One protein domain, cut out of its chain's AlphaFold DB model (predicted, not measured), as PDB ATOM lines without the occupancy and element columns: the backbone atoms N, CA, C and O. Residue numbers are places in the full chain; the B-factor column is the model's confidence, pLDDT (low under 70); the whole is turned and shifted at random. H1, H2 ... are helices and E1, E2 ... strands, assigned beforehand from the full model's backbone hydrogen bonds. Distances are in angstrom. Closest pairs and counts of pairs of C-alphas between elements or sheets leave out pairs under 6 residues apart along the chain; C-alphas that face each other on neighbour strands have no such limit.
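This is residues 4 to 105 of the 163 residues of an uncharacterized protein of Flavobacterium cauense R2A-7 (UniProt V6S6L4). Look first for a small, strongly twisted sheet of four strands; from it one very long helix, H1, sticks out as an arm with its residues 4 to 41, and residues 100 to 105, mostly the end of H3, stick out as a second, much shorter arm. The short helix H2 stands on the sheet. The printed part has 102 residues with three named helices and four named strands, in the order H1 E1 H2 E2 E3 E4 H3, and its class is mixed, helices and strands; the sheet is antiparallel, in the order E1 E4 E3 E2. The whole is extended, with a radius of gyration of the C-alphas of 25.0 A and spans of 84 by 41 by 19 A, the length made by H1.

Find the sheet in E1, residues 46 to 52, 19.5 A long; E2, residues 64 to 67; E3, residues 70 to 79, 23.3 A; and E4, residues 83 to 90, 21.0 A. E3 bends by 74 degrees at residue 75. H1 runs from C-alpha 4 at (149.905, 153.460, 46.865) to C-alpha 44 at (184.087, 130.161, 90.450), 60.1 A. H2 is residues 53 to 58, 8.8 A. H3, residues 92 to 104, is 18.0 A long and ends at C-alpha 104, (159.745, 126.960, 110.426).

Begin at the inner strands E4 and E3, an antiparallel hairpin at 140 degrees, where N 75 and O 87 are 2.8 A apart, within hydrogen-bond range. On the other side of E4, edge strand E1 is antiparallel to it at 147 degrees, with N 49 and O 86 at 2.8 A. Edge strand E2 forms a hairpin with E3, antiparallel at 115 degrees, with N 67 and O 70 at 2.8 A. E2, E3 and E4 make a meander, each strand the antiparallel neighbour of the one before. H2 is on the sheet at a height over the sheet of 8.1 A and stands up from it at 62 degrees; its closest C-alpha pair with E4 is Lys 53 and Lys 83, 5.5 A. H3 only grazes the sheet, with residues 92 to 99; the C-alphas of Tyr 71 in E3 and Asn 95 are closest, 6.0 A. H1 only grazes the sheet with residues 42 to 44, and only just, with 5 pairs of C-alphas within 10 A. H1, H2 and H3 are apart from one another. In H1, H2 and H3 every O i to N i+4 pair is within hydrogen-bond range.

The farthest C-alphas, those of Lys 4 and Glu 54, are 83.8 A apart. The printed part has no cut, and its six links between named elements are tight. In the B-factor column the mean pLDDT of the printed part is 81.2; look for values under 70 at residues 39 to 44 and 102 to 105.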
ATOM      1  N   LYS A   4     149.069 152.694  45.925       78.50
ATOM      2  CA  LYS A   4     149.905 153.460  46.865       78.50
ATOM      3  C   LYS A   4     149.722 153.026  48.330       78.50
ATOM      4  O   LYS A   4     150.689 152.960  49.075       78.50
ATOM      5  N   LYS A   5     148.493 152.696  48.743       81.12
ATOM      6  CA  LYS A   5     148.167 152.266  50.116       81.12
ATOM      7  C   LYS A   5     148.702 150.863  50.410       81.12
ATOM      8  O   LYS A   5     149.165 150.626  51.517       81.12
ATOM      9  N   THR A   6     148.674 149.958  49.431       84.25
ATOM     10  CA  THR A   6     149.258 148.615  49.569       84.25
ATOM     11  C   THR A   6     150.782 148.652  49.644       84.25
ATOM     12  O   THR A   6     151.345 147.910  50.439       84.25
ATOM     13  N   ILE A   7     151.446 149.551  48.906       88.75
ATOM     14  CA  ILE A   7     152.906 149.753  49.001       88.75
ATOM     15  C   ILE A   7     153.309 150.321  50.371       88.75
ATOM     16  O   ILE A   7     154.257 149.849  50.988       88.75
ATOM     17  N   ILE A   8     152.583 151.317  50.885       89.19
ATOM     18  CA  ILE A   8     152.876 151.879  52.214       89.19
ATOM     19  C   ILE A   8     152.679 150.817  53.305       89.19
ATOM     20  O   ILE A   8     153.505 150.695  54.207       89.19
ATOM     21  N   LEU A   9     151.616 150.013  53.198       90.56
ATOM     22  CA  LEU A   9     151.349 148.925  54.134       90.56
ATOM     23  C   LEU A   9     152.439 147.842  54.084       90.56
ATOM     24  O   LEU A   9     152.868 147.375  55.136       90.56
ATOM     25  N   SER A  10     152.919 147.462  52.895       88.69
ATOM     26  CA  SER A  10     153.976 146.451  52.772       88.69
ATOM     27  C   SER A  10     155.303 146.929  53.358       88.69
ATOM     28  O   SER A  10     155.969 146.159  54.044       88.69
ATOM     29  N   ILE A  11     155.652 148.205  53.169       91.50
ATOM     30  CA  ILE A  11     156.840 148.812  53.781       91.50
ATOM     31  C   ILE A  11     156.707 148.813  55.308       91.50
ATOM     32  O   ILE A  11     157.631 148.391  55.996       91.50
ATOM     33  N   ALA A  12     155.555 149.219  55.849       91.56
ATOM     34  CA  ALA A  12     155.331 149.236  57.294       91.56
ATOM     35  C   ALA A  12     155.455 147.835  57.923       91.56
ATOM     36  O   ALA A  12     156.098 147.679  58.960       91.56
ATOM     37  N   ILE A  13     154.895 146.809  57.272       93.06
ATOM     38  CA  ILE A  13     155.014 145.414  57.721       93.06
ATOM     39  C   ILE A  13     156.472 144.944  57.646       93.06
ATOM     40  O   ILE A  13     156.957 144.320  58.588       93.06
ATOM     41  N   LEU A  14     157.188 145.268  56.564       93.56
ATOM     42  CA  LEU A  14     158.592 144.894  56.395       93.56
ATOM     43  C   LEU A  14     159.478 145.511  57.486       93.56
ATOM     44  O   LEU A  14     160.289 144.807  58.082       93.56
ATOM     45  N   TYR A  15     159.290 146.798  57.790       93.31
ATOM     46  CA  TYR A  15     160.002 147.467  58.879       93.31
ATOM     47  C   TYR A  15     159.663 146.862  60.242       93.31
ATOM     48  O   TYR A  15     160.572 146.606  61.026       93.31
ATOM     49  N   GLY A  16     158.387 146.571  60.509       92.12
ATOM     50  CA  GLY A  16     157.974 145.918  61.753       92.12
ATOM     51  C   GLY A  16     158.619 144.542  61.939       92.12
ATOM     52  O   GLY A  16     159.141 144.245  63.014       92.12
ATOM     53  N   LEU A  17     158.651 143.726  60.882       91.12
ATOM     54  CA  LEU A  17     159.323 142.425  60.895       91.12
ATOM     55  C   LEU A  17     160.835 142.564  61.107       91.12
ATOM     56  O   LEU A  17     161.405 141.822  61.904       91.12
ATOM     57  N   LEU A  18     161.479 143.527  60.444       91.25
ATOM     58  CA  LEU A  18     162.913 143.768  60.596       91.25
ATOM     59  C   LEU A  18     163.267 144.212  62.022       91.25
ATOM     60  O   LEU A  18     164.215 143.697  62.611       91.25
ATOM     61  N   SER A  19     162.482 145.115  62.614       88.56
ATOM     62  CA  SER A  19     162.661 145.534  64.007       88.56
ATOM     63  C   SER A  19     162.457 144.381  64.988       88.56
ATOM     64  O   SER A  19     163.218 144.260  65.946       88.56
ATOM     65  N   PHE A  20     161.476 143.507  64.745       91.81
ATOM     66  CA  PHE A  20     161.265 142.319  65.569       91.81
ATOM     67  C   PHE A  20     162.446 141.343  65.487       91.81
ATOM     68  O   PHE A  20     162.889 140.835  66.516       91.81
ATOM     69  N   LEU A  21     162.995 141.120  64.290       87.69
ATOM     70  CA  LEU A  21     164.178 140.277  64.105       87.69
ATOM     71  C   LEU A  21     165.383 140.822  64.885       87.69
ATOM     72  O   LEU A  21     165.987 140.077  65.655       87.69
ATOM     73  N   LEU A  22     165.665 142.124  64.783       87.56
ATOM     74  CA  LEU A  22     166.749 142.772  65.536       87.56
ATOM     75  C   LEU A  22     166.547 142.674  67.060       87.56
ATOM     76  O   LEU A  22     167.489 142.414  67.816       87.56
ATOM     77  N   LEU A  23     165.308 142.838  67.534       87.75
ATOM     78  CA  LEU A  23     164.986 142.688  68.953       87.75
ATOM     79  C   LEU A  23     165.156 141.235  69.426       87.75
ATOM     80  O   LEU A  23     165.630 140.983  70.531       87.75
ATOM     81  N   SER A  24     164.801 140.264  68.585       87.56
ATOM     82  CA  SER A  24     164.970 138.848  68.913       87.56
ATOM     83  C   SER A  24     166.445 138.452  69.005       87.56
ATOM     84  O   SER A  24     166.823 137.717  69.913       87.56
ATOM     85  N   GLU A  25     167.295 138.993  68.132       82.81
ATOM     86  CA  GLU A  25     168.734 138.734  68.143       82.81
ATOM     87  C   GLU A  25     169.393 139.283  69.415       82.81
ATOM     88  O   GLU A  25     170.105 138.561  70.114       82.81
ATOM     89  N   THR A  26     169.078 140.528  69.782       85.12
ATOM     90  CA  THR A  26     169.565 141.141  71.031       85.12
ATOM     91  C   THR A  26     169.080 140.389  72.272       85.12
ATOM     92  O   THR A  26     169.864 140.144  73.192       85.12
ATOM     93  N   PHE A  27     167.824 139.940  72.285       85.44
ATOM     94  CA  PHE A  27     167.282 139.127  73.372       85.44
ATOM     95  C   PHE A  27     167.978 137.762  73.493       85.44
ATOM     96  O   PHE A  27     168.336 137.342  74.596       85.44
ATOM     97  N   ILE A  28     168.222 137.080  72.370       86.12
ATOM     98  CA  ILE A  28     168.954 135.806  72.347       86.12
ATOM     99  C   ILE A  28     170.381 136.002  72.867       86.12
ATOM    100  O   ILE A  28     170.837 135.213  73.697       86.12
ATOM    101  N   MET A  29     171.070 137.060  72.435       85.62
ATOM    102  CA  MET A  29     172.422 137.375  72.906       85.62
ATOM    103  C   MET A  29     172.450 137.608  74.417       85.62
ATOM    104  O   MET A  29     173.275 137.010  75.107       85.62
ATOM    105  N   HIS A  30     171.490 138.360  74.956       85.38
ATOM    106  CA  HIS A  30     171.379 138.579  76.398       85.38
ATOM    107  C   HIS A  30     171.125 137.274  77.174       85.38
ATOM    108  O   HIS A  30     171.692 137.055  78.247       85.38
ATOM    109  N   LEU A  31     170.295 136.366  76.647       81.38
ATOM    110  CA  LEU A  31     170.078 135.050  77.259       81.38
ATOM    111  C   LEU A  31     171.347 134.189  77.246       81.38
ATOM    112  O   LEU A  31     171.649 133.521  78.239       81.38
ATOM    113  N   LEU A  32     172.095 134.200  76.142       84.06
ATOM    114  CA  LEU A  32     173.363 133.481  76.028       84.06
ATOM    115  C   LEU A  32     174.405 134.031  77.005       84.06
ATOM    116  O   LEU A  32     175.084 133.249  77.673       84.06
ATOM    117  N   GLU A  33     174.491 135.352  77.130       82.44
ATOM    118  CA  GLU A  33     175.383 136.036  78.064       82.44
ATOM    119  C   GLU A  33     175.014 135.725  79.518       82.44
ATOM    120  O   GLU A  33     175.851 135.247  80.280       82.44
ATOM    121  N   THR A  34     173.729 135.816  79.871       78.81
ATOM    122  CA  THR A  34     173.233 135.460  81.211       78.81
ATOM    123  C   THR A  34     173.543 134.002  81.559       78.81
ATOM    124  O   THR A  34     173.976 133.686  82.672       78.81
ATOM    125  N   LYS A  35     173.352 133.082  80.606       71.94
ATOM    126  CA  LYS A  35     173.676 131.665  80.796       71.94
ATOM    127  C   LYS A  35     175.180 131.464  80.989       71.94
ATOM    128  O   LYS A  35     175.587 130.678  81.847       71.94
ATOM    129  N   ARG A  36     176.008 132.161  80.208       73.50
ATOM    130  CA  ARG A  36     177.468 132.123  80.334       73.50
ATOM    131  C   ARG A  36     177.905 132.625  81.707       73.50
ATOM    132  O   ARG A  36     178.655 131.922  82.379       73.50
ATOM    133  N   ASP A  37     177.382 133.757  82.154       72.69
ATOM    134  CA  ASP A  37     177.667 134.329  83.469       72.69
ATOM    135  C   ASP A  37     177.241 133.406  84.602       72.69
ATOM    136  O   ASP A  37     177.976 133.226  85.571       72.69
ATOM    137  N   PHE A  38     176.085 132.757  84.473       71.88
ATOM    138  CA  PHE A  38     175.639 131.757  85.435       71.88
ATOM    139  C   PHE A  38     176.603 130.565  85.512       71.88
ATOM    140  O   PHE A  38     176.965 130.128  86.606       71.88
ATOM    141  N   HIS A  39     177.076 130.060  84.370       65.25
ATOM    142  CA  HIS A  39     178.068 128.985  84.339       65.25
ATOM    143  C   HIS A  39     179.427 129.418  84.900       65.25
ATOM    144  O   HIS A  39     180.051 128.641  85.622       65.25
ATOM    145  N   ILE A  40     179.875 130.643  84.616       68.62
ATOM    146  CA  ILE A  40     181.114 131.203  85.173       68.62
ATOM    147  C   ILE A  40     180.987 131.355  86.690       68.62
ATOM    148  O   ILE A  40     181.865 130.916  87.426       68.62
ATOM    149  N   LYS A  41     179.871 131.894  87.183       66.44
ATOM    150  CA  LYS A  41     179.606 132.004  88.622       66.44
ATOM    151  C   LYS A  41     179.548 130.632  89.288       66.44
ATOM    152  O   LYS A  41     180.102 130.465  90.371       66.44
ATOM    153  N   GLN A  42     178.941 129.623  88.658       66.56
ATOM    154  CA  GLN A  42     179.003 128.253  89.177       66.56
ATOM    155  C   GLN A  42     180.430 127.706  89.199       66.56
ATOM    156  O   GLN A  42     180.793 127.032  90.161       66.56
ATOM    157  N   SER A  43     181.239 127.987  88.173       64.44
ATOM    158  CA  SER A  43     182.608 127.478  88.113       64.44
ATOM    159  C   SER A  43     183.522 128.138  89.146       64.44
ATOM    160  O   SER A  43     184.329 127.454  89.764       64.44
ATOM    161  N   GLN A  44     183.351 129.434  89.410       66.50
ATOM    162  CA  GLN A  44     184.087 130.161  90.450       66.50
ATOM    163  C   GLN A  44     183.731 129.692  91.867       66.50
ATOM    164  O   GLN A  44     184.557 129.765  92.770       66.50
ATOM    165  N   ASN A  45     182.517 129.174  92.064       70.06
ATOM    166  CA  ASN A  45     182.065 128.633  93.346       70.06
ATOM    167  C   ASN A  45     182.406 127.145  93.543       70.06
ATOM    168  O   ASN A  45     181.994 126.554  94.549       70.06
ATOM    169  N   LEU A  46     183.154 126.535  92.615       76.44
ATOM    170  CA  LEU A  46     183.680 125.184  92.783       76.44
ATOM    171  C   LEU A  46     184.777 125.184  93.847       76.44
ATOM    172  O   LEU A  46     185.791 125.866  93.732       76.44
ATOM    173  N   LYS A  47     184.586 124.365  94.875       78.38
ATOM    174  CA  LYS A  47     185.572 124.103  95.919       78.38
ATOM    175  C   LYS A  47     185.993 122.650  95.840       78.38
ATOM    176  O   LYS A  47     185.153 121.767  95.695       78.38
ATOM    177  N   GLU A  48     187.285 122.392  95.953       82.69
ATOM    178  CA  GLU A  48     187.787 121.030  96.086       82.69
ATOM    179  C   GLU A  48     187.872 120.667  97.570       82.69
ATOM    180  O   GLU A  48     188.514 121.352  98.363       82.69
ATOM    181  N   ILE A  49     187.197 119.588  97.954       83.50
ATOM    182  CA  ILE A  49     187.254 119.021  99.298       83.50
ATOM    183  C   ILE A  49     187.889 117.644  99.192       83.50
ATOM    184  O   ILE A  49     187.504 116.815  98.365       83.50
ATOM    185  N   THR A  50     188.881 117.402 100.042       85.62
ATOM    186  CA  THR A  50     189.592 116.127 100.081       85.62
ATOM    187  C   THR A  50     189.119 115.304 101.269       85.62
ATOM    188  O   THR A  50     189.179 115.754 102.410       85.62
ATOM    189  N   PHE A  51     188.705 114.071 100.999       84.94
ATOM    190  CA  PHE A  51     188.316 113.082 101.997       84.94
ATOM    191  C   PHE A  51     189.310 111.922 102.027       84.94
ATOM    192  O   PHE A  51     189.959 111.601 101.027       84.94
ATOM    193  N   THR A  52     189.410 111.238 103.164       86.81
ATOM    194  CA  THR A  52     189.953 109.876 103.176       86.81
ATOM    195  C   THR A  52     188.929 108.920 102.549       86.81
ATOM    196  O   THR A  52     187.735 109.220 102.498       86.81
ATOM    197  N   LYS A  53     189.368 107.756 102.052       84.06
ATOM    198  CA  LYS A  53     188.425 106.745 101.528       84.06
ATOM    199  C   LYS A  53     187.426 106.273 102.584       84.06
ATOM    200  O   LYS A  53     186.270 106.021 102.258       84.06
ATOM    201  N   GLU A  54     187.869 106.171 103.831       86.38
ATOM    202  CA  GLU A  54     187.029 105.750 104.949       86.38
ATOM    203  C   GLU A  54     185.918 106.764 105.217       86.38
ATOM    204  O   GLU A  54     184.751 106.387 105.288       86.38
ATOM    205  N   ASP A  55     186.257 108.052 105.290       85.25
ATOM    206  CA  ASP A  55     185.275 109.113 105.534       85.25
ATOM    207  C   ASP A  55     184.311 109.268 104.358       85.25
ATOM    208  O   ASP A  55     183.110 109.452 104.554       85.25
ATOM    209  N   TRP A  56     184.812 109.109 103.130       87.19
ATOM    210  CA  TRP A  56     183.974 109.133 101.935       87.19
ATOM    211  C   TRP A  56     182.963 107.980 101.897       87.19
ATOM    212  O   TRP A  56     181.825 108.158 101.469       87.19
ATOM    213  N   ASN A  57     183.352 106.789 102.354       86.06
ATOM    214  CA  ASN A  57     182.460 105.631 102.381       86.06
ATOM    215  C   ASN A  57     181.411 105.704 103.498       86.06
ATOM    216  O   ASN A  57     180.361 105.082 103.367       86.06
ATOM    217  N   LYS A  58     181.667 106.473 104.563       86.88
ATOM    218  CA  LYS A  58     180.705 106.717 105.651       86.88
ATOM    219  C   LYS A  58     179.596 107.706 105.267       86.88
ATOM    220  O   LYS A  58     178.591 107.786 105.969       86.88
ATOM    221  N   LEU A  59     179.758 108.469 104.183       83.88
ATOM    222  CA  LEU A  59     178.731 109.393 103.703       83.88
ATOM    223  C   LEU A  59     177.523 108.624 103.157       83.88
ATOM    224  O   LEU A  59     177.626 107.905 102.164       83.88
ATOM    225  N   ALA A  60     176.364 108.832 103.788       82.00
ATOM    226  CA  ALA A  60     175.101 108.225 103.370       82.00
ATOM    227  C   ALA A  60     174.681 108.664 101.958       82.00
ATOM    228  O   ALA A  60     174.166 107.863 101.182       82.00
ATOM    229  N   ASN A  61     174.935 109.930 101.612       83.19
ATOM    230  CA  ASN A  61     174.683 110.472 100.285       83.19
ATOM    231  C   ASN A  61     175.999 110.972  99.673       83.19
ATOM    232  O   ASN A  61     176.704 111.788 100.259       83.19
ATOM    233  N   LYS A  62     176.339 110.453  98.488       84.44
ATOM    234  CA  LYS A  62     177.548 110.822  97.731       84.44
ATOM    235  C   LYS A  62     177.304 111.955  96.726       84.44
ATOM    236  O   LYS A  62     178.247 112.384  96.068       84.44
ATOM    237  N   LYS A  63     176.049 112.397  96.575       82.38
ATOM    238  CA  LYS A  63     175.641 113.497  95.685       82.38
ATOM    239  C   LYS A  63     175.574 114.841  96.406       82.38
ATOM    240  O   LYS A  63     175.934 115.846  95.815       82.38
ATOM    241  N   GLU A  64     175.172 114.840  97.672       84.94
ATOM    242  CA  GLU A  64     175.137 116.023  98.535       84.94
ATOM    243  C   GLU A  64     175.637 115.646  99.932       84.94
ATOM    244  O   GLU A  64     175.389 114.539 100.417       84.94
ATOM    245  N   PHE A  65     176.331 116.559 100.604       84.12
ATOM    246  CA  PHE A  65     176.723 116.356 101.995       84.12
ATOM    247  C   PHE A  65     176.756 117.657 102.784       84.12
ATOM    248  O   PHE A  65     176.907 118.749 102.238       84.12
ATOM    249  N   LYS A  66     176.628 117.535 104.108       83.00
ATOM    250  CA  LYS A  66     176.714 118.665 105.032       83.00
ATOM    251  C   LYS A  66     178.092 118.701 105.686       83.00
ATOM    252  O   LYS A  66     178.477 117.746 106.356       83.00
ATOM    253  N   LEU A  67     178.794 119.821 105.559       80.62
ATOM    254  CA  LEU A  67     180.083 120.067 106.200       80.62
ATOM    255  C   LEU A  67     180.066 121.443 106.875       80.62
ATOM    256  O   LEU A  67     179.638 122.426 106.279       80.62
ATOM    257  N   ALA A  68     180.506 121.515 108.136       78.19
ATOM    258  CA  ALA A  68     180.577 122.766 108.904       78.19
ATOM    259  C   ALA A  68     179.275 123.606 108.878       78.19
ATOM    260  O   ALA A  68     179.303 124.826 108.770       78.19
ATOM    261  N   GLY A  69     178.112 122.950 108.945       72.31
ATOM    262  CA  GLY A  69     176.818 123.641 108.969       72.31
ATOM    263  C   GLY A  69     176.201 123.930 107.595       72.31
ATOM    264  O   GLY A  69     174.986 124.106 107.546       72.31
ATOM    265  N   ALA A  70     176.973 123.874 106.509       77.94
ATOM    266  CA  ALA A  70     176.509 124.127 105.144       77.94
ATOM    267  C   ALA A  70     176.385 122.835 104.321       77.94
ATOM    268  O   ALA A  70     177.157 121.893 104.498       77.94
ATOM    269  N   TYR A  71     175.404 122.799 103.428       82.88
ATOM    270  CA  TYR A  71     175.205 121.780 102.406       82.88
ATOM    271  C   TYR A  71     176.023 122.106 101.157       82.88
ATOM    272  O   TYR A  71     176.141 123.271 100.759       82.88
ATOM    273  N   TYR A  72     176.587 121.054 100.580       83.31
ATOM    274  CA  TYR A  72     177.425 121.076  99.395       83.31
ATOM    275  C   TYR A  72     176.943 120.026  98.406       83.31
ATOM    276  O   TYR A  72     176.754 118.865  98.781       83.31
ATOM    277  N   ASP A  73     176.842 120.432  97.147       85.38
ATOM    278  CA  ASP A  73     176.517 119.560  96.028       85.38
ATOM    279  C   ASP A  73     177.777 119.083  95.328       85.38
ATOM    280  O   ASP A  73     178.651 119.875  94.966       85.38
ATOM    281  N   VAL A  74     177.858 117.783  95.076       85.62
ATOM    282  CA  VAL A  74     178.993 117.149  94.411       85.62
ATOM    283  C   VAL A  74     178.844 117.261  92.899       85.62
ATOM    284  O   VAL A  74     177.913 116.721  92.305       85.62
ATOM    285  N   LYS A  75     179.804 117.923  92.248       85.19
ATOM    286  CA  LYS A  75     179.864 118.041  90.781       85.19
ATOM    287  C   LYS A  75     180.772 116.998  90.150       85.19
ATOM    288  O   LYS A  75     180.454 116.470  89.088       85.19
ATOM    289  N   LYS A  76     181.914 116.703  90.776       83.81
ATOM    290  CA  LYS A  76     182.875 115.731  90.244       83.81
ATOM    291  C   LYS A  76     183.634 115.047  91.369       83.81
ATOM    292  O   LYS A  76     183.983 115.674  92.362       83.81
ATOM    293  N   ILE A  77     183.922 113.766  91.178       87.38
ATOM    294  CA  ILE A  77     184.688 112.951  92.119       87.38
ATOM    295  C   ILE A  77     185.909 112.409  91.381       87.38
ATOM    296  O   ILE A  77     185.794 111.907  90.263       87.38
ATOM    297  N   LYS A  78     187.076 112.487  92.013       86.19
ATOM    298  CA  LYS A  78     188.314 111.863  91.557       86.19
ATOM    299  C   LYS A  78     188.844 110.966  92.669       86.19
ATOM    300  O   LYS A  78     189.206 111.418  93.753       86.19
ATOM    301  N   LEU A  79     188.868 109.667  92.394       85.06
ATOM    302  CA  LEU A  79     189.328 108.652  93.335       85.06
ATOM    303  C   LEU A  79     190.844 108.493  93.199       85.06
ATOM    304  O   LEU A  79     191.338 108.104  92.146       85.06
ATOM    305  N   GLY A  80     191.581 108.809  94.261       80.88
ATOM    306  CA  GLY A  80     193.001 108.498  94.385       80.88
ATOM    307  C   GLY A  80     193.239 107.210  95.176       80.88
ATOM    308  O   GLY A  80     192.315 106.583  95.701       80.88
ATOM    309  N   SER A  81     194.506 106.822  95.315       79.00
ATOM    310  CA  SER A  81     194.891 105.574  95.990       79.00
ATOM    311  C   SER A  81     194.485 105.559  97.473       79.00
ATOM    312  O   SER A  81     193.930 104.565  97.937       79.00
ATOM    313  N   LYS A  82     194.676 106.678  98.192       82.25
ATOM    314  CA  LYS A  82     194.364 106.827  99.634       82.25
ATOM    315  C   LYS A  82     193.317 107.905  99.958       82.25
ATOM    316  O   LYS A  82     192.748 107.902 101.046       82.25
ATOM    317  N   LYS A  83     193.062 108.825  99.026       86.44
ATOM    318  CA  LYS A  83     192.186 109.991  99.216       86.44
ATOM    319  C   LYS A  83     191.159 110.090  98.091       86.44
ATOM    320  O   LYS A  83     191.407 109.609  96.986       86.44
ATOM    321  N   VAL A  84     190.029 110.716  98.381       84.44
ATOM    322  CA  VAL A  84     188.969 111.049  97.429       84.44
ATOM    323  C   VAL A  84     188.916 112.562  97.309       84.44
ATOM    324  O   VAL A  84     188.745 113.256  98.306       84.44
ATOM    325  N   TYR A  85     189.081 113.063  96.095       84.38
ATOM    326  CA  TYR A  85     189.004 114.483  95.785       84.38
ATOM    327  C   TYR A  85     187.628 114.773  95.210       84.38
ATOM    328  O   TYR A  85     187.190 114.105  94.270       84.38
ATOM    329  N   VAL A  86     186.924 115.734  95.789       86.62
ATOM    330  CA  VAL A  86     185.532 116.015  95.454       86.62
ATOM    331  C   VAL A  86     185.401 117.493  95.138       86.62
ATOM    332  O   VAL A  86     185.607 118.343  95.997       86.62
ATOM    333  N   LEU A  87     185.049 117.791  93.894       85.25
ATOM    334  CA  LEU A  87     184.663 119.127  93.468       85.25
ATOM    335  C   LEU A  87     183.205 119.340  93.839       85.25
ATOM    336  O   LEU A  87     182.321 118.626  93.349       85.25
ATOM    337  N   VAL A  88     182.972 120.324  94.693       85.75
ATOM    338  CA  VAL A  88     181.658 120.665  95.214       85.75
ATOM    339  C   VAL A  88     181.293 122.108  94.929       85.75
ATOM    340  O   VAL A  88     182.163 122.958  94.771       85.75
ATOM    341  N   VAL A  89     179.998 122.395  94.920       84.12
ATOM    342  CA  VAL A  89     179.462 123.754  94.895       84.12
ATOM    343  C   VAL A  89     178.674 123.967  96.178       84.12
ATOM    344  O   VAL A  89     177.872 123.123  96.578       84.12
ATOM    345  N   LYS A  90     178.926 125.091  96.850       80.56
ATOM    346  CA  LYS A  90     178.092 125.526  97.969       80.56
ATOM    347  C   LYS A  90     176.831 126.155  97.386       80.56
ATOM    348  O   LYS A  90     176.920 127.228  96.795       80.56
ATOM    349  N   ASP A  91     175.681 125.514  97.559       74.19
ATOM    350  CA  ASP A  91     174.408 126.131  97.189       74.19
ATOM    351  C   ASP A  91     173.921 127.016  98.343       74.19
ATOM    352  O   ASP A  91     173.447 126.536  99.374       74.19
ATOM    353  N   GLU A  92     174.127 128.326  98.230       72.25
ATOM    354  CA  GLU A  92     173.743 129.277  99.277       72.25
ATOM    355  C   GLU A  92     172.224 129.433  99.400       72.25
ATOM    356  O   GLU A  92     171.717 129.593 100.513       72.25
ATOM    357  N   TYR A  93     171.497 129.311  98.288       70.38
ATOM    358  CA  TYR A  93     170.043 129.421  98.265       70.38
ATOM    359  C   TYR A  93     169.397 128.190  98.878       70.38
ATOM    360  O   TYR A  93     168.559 128.310  99.772       70.38
ATOM    361  N   GLU A  94     169.824 127.000  98.467       71.25
ATOM    362  CA  GLU A  94     169.323 125.764  99.053       71.25
ATOM    363  C   GLU A  94     169.686 125.675 100.540       71.25
ATOM    364  O   GLU A  94     168.869 125.244 101.355       71.25
ATOM    365  N   ASN A  95     170.866 126.165 100.935       73.31
ATOM    366  CA  ASN A  95     171.234 126.298 102.343       73.31
ATOM    367  C   ASN A  95     170.287 127.215 103.118       73.31
ATOM    368  O   ASN A  95     169.864 126.853 104.218       73.31
ATOM    369  N   ALA A  96     169.937 128.373 102.559       72.75
ATOM    370  CA  ALA A  96     168.984 129.290 103.172       72.75
ATOM    371  C   ALA A  96     167.595 128.645 103.294       72.75
ATOM    372  O   ALA A  96     167.007 128.665 104.375       72.75
ATOM    373  N   ILE A  97     167.109 127.981 102.242       75.88
ATOM    374  CA  ILE A  97     165.821 127.272 102.245       75.88
ATOM    375  C   ILE A  97     165.824 126.139 103.281       75.88
ATOM    376  O   ILE A  97     164.896 126.039 104.082       75.88
ATOM    377  N   LYS A  98     166.875 125.309 103.324       76.12
ATOM    378  CA  LYS A  98     167.040 124.215 104.302       76.12
ATOM    379  C   LYS A  98     167.196 124.732 105.737       76.12
ATOM    380  O   LYS A  98     166.808 124.045 106.681       76.12
ATOM    381  N   TYR A  99     167.781 125.912 105.931       76.12
ATOM    382  CA  TYR A  99     167.878 126.556 107.241       76.12
ATOM    383  C   TYR A  99     166.515 127.077 107.702       76.12
ATOM    384  O   TYR A  99     166.074 126.775 108.809       76.12
ATOM    385  N   ILE A 100     165.821 127.806 106.829       76.06
ATOM    386  CA  ILE A 100     164.496 128.358 107.095       76.06
ATOM    387  C   ILE A 100     163.493 127.229 107.354       76.06
ATOM    388  O   ILE A 100     162.798 127.266 108.361       76.06
ATOM    389  N   SER A 101     163.469 126.172 106.538       71.88
ATOM    390  CA  SER A 101     162.546 125.043 106.726       71.88
ATOM    391  C   SER A 101     162.749 124.312 108.058       71.88
ATOM    392  O   SER A 101     161.774 123.937 108.708       71.88
ATOM    393  N   LYS A 102     163.997 124.176 108.525       69.44
ATOM    394  CA  LYS A 102     164.300 123.624 109.858       69.44
ATOM    395  C   LYS A 102     163.825 124.508 111.005       69.44
ATOM    396  O   LYS A 102     163.509 123.974 112.062       69.44
ATOM    397  N   ASN A 103     163.800 125.822 110.806       64.50
ATOM    398  CA  ASN A 103     163.349 126.783 111.813       64.50
ATOM    399  C   ASN A 103     161.832 127.025 111.770       64.50
ATOM    400  O   ASN A 103     161.246 127.350 112.797       64.50
ATOM    401  N   ILE A 104     161.198 126.847 110.607       64.69
ATOM    402  CA  ILE A 104     159.745 126.960 110.426       64.69
ATOM    403  C   ILE A 104     159.034 125.679 110.851       64.69
ATOM    404  O   ILE A 104     157.898 125.760 111.303       64.69
ATOM    405  N   SER A 105     159.676 124.507 110.754       50.88
ATOM    406  CA  SER A 105     159.118 123.287 111.335       50.88
ATOM    407  C   SER A 105     159.048 123.482 112.853       50.88
ATOM    408  O   SER A 105     160.097 123.506 113.511       50.88
TER     409      SER A 105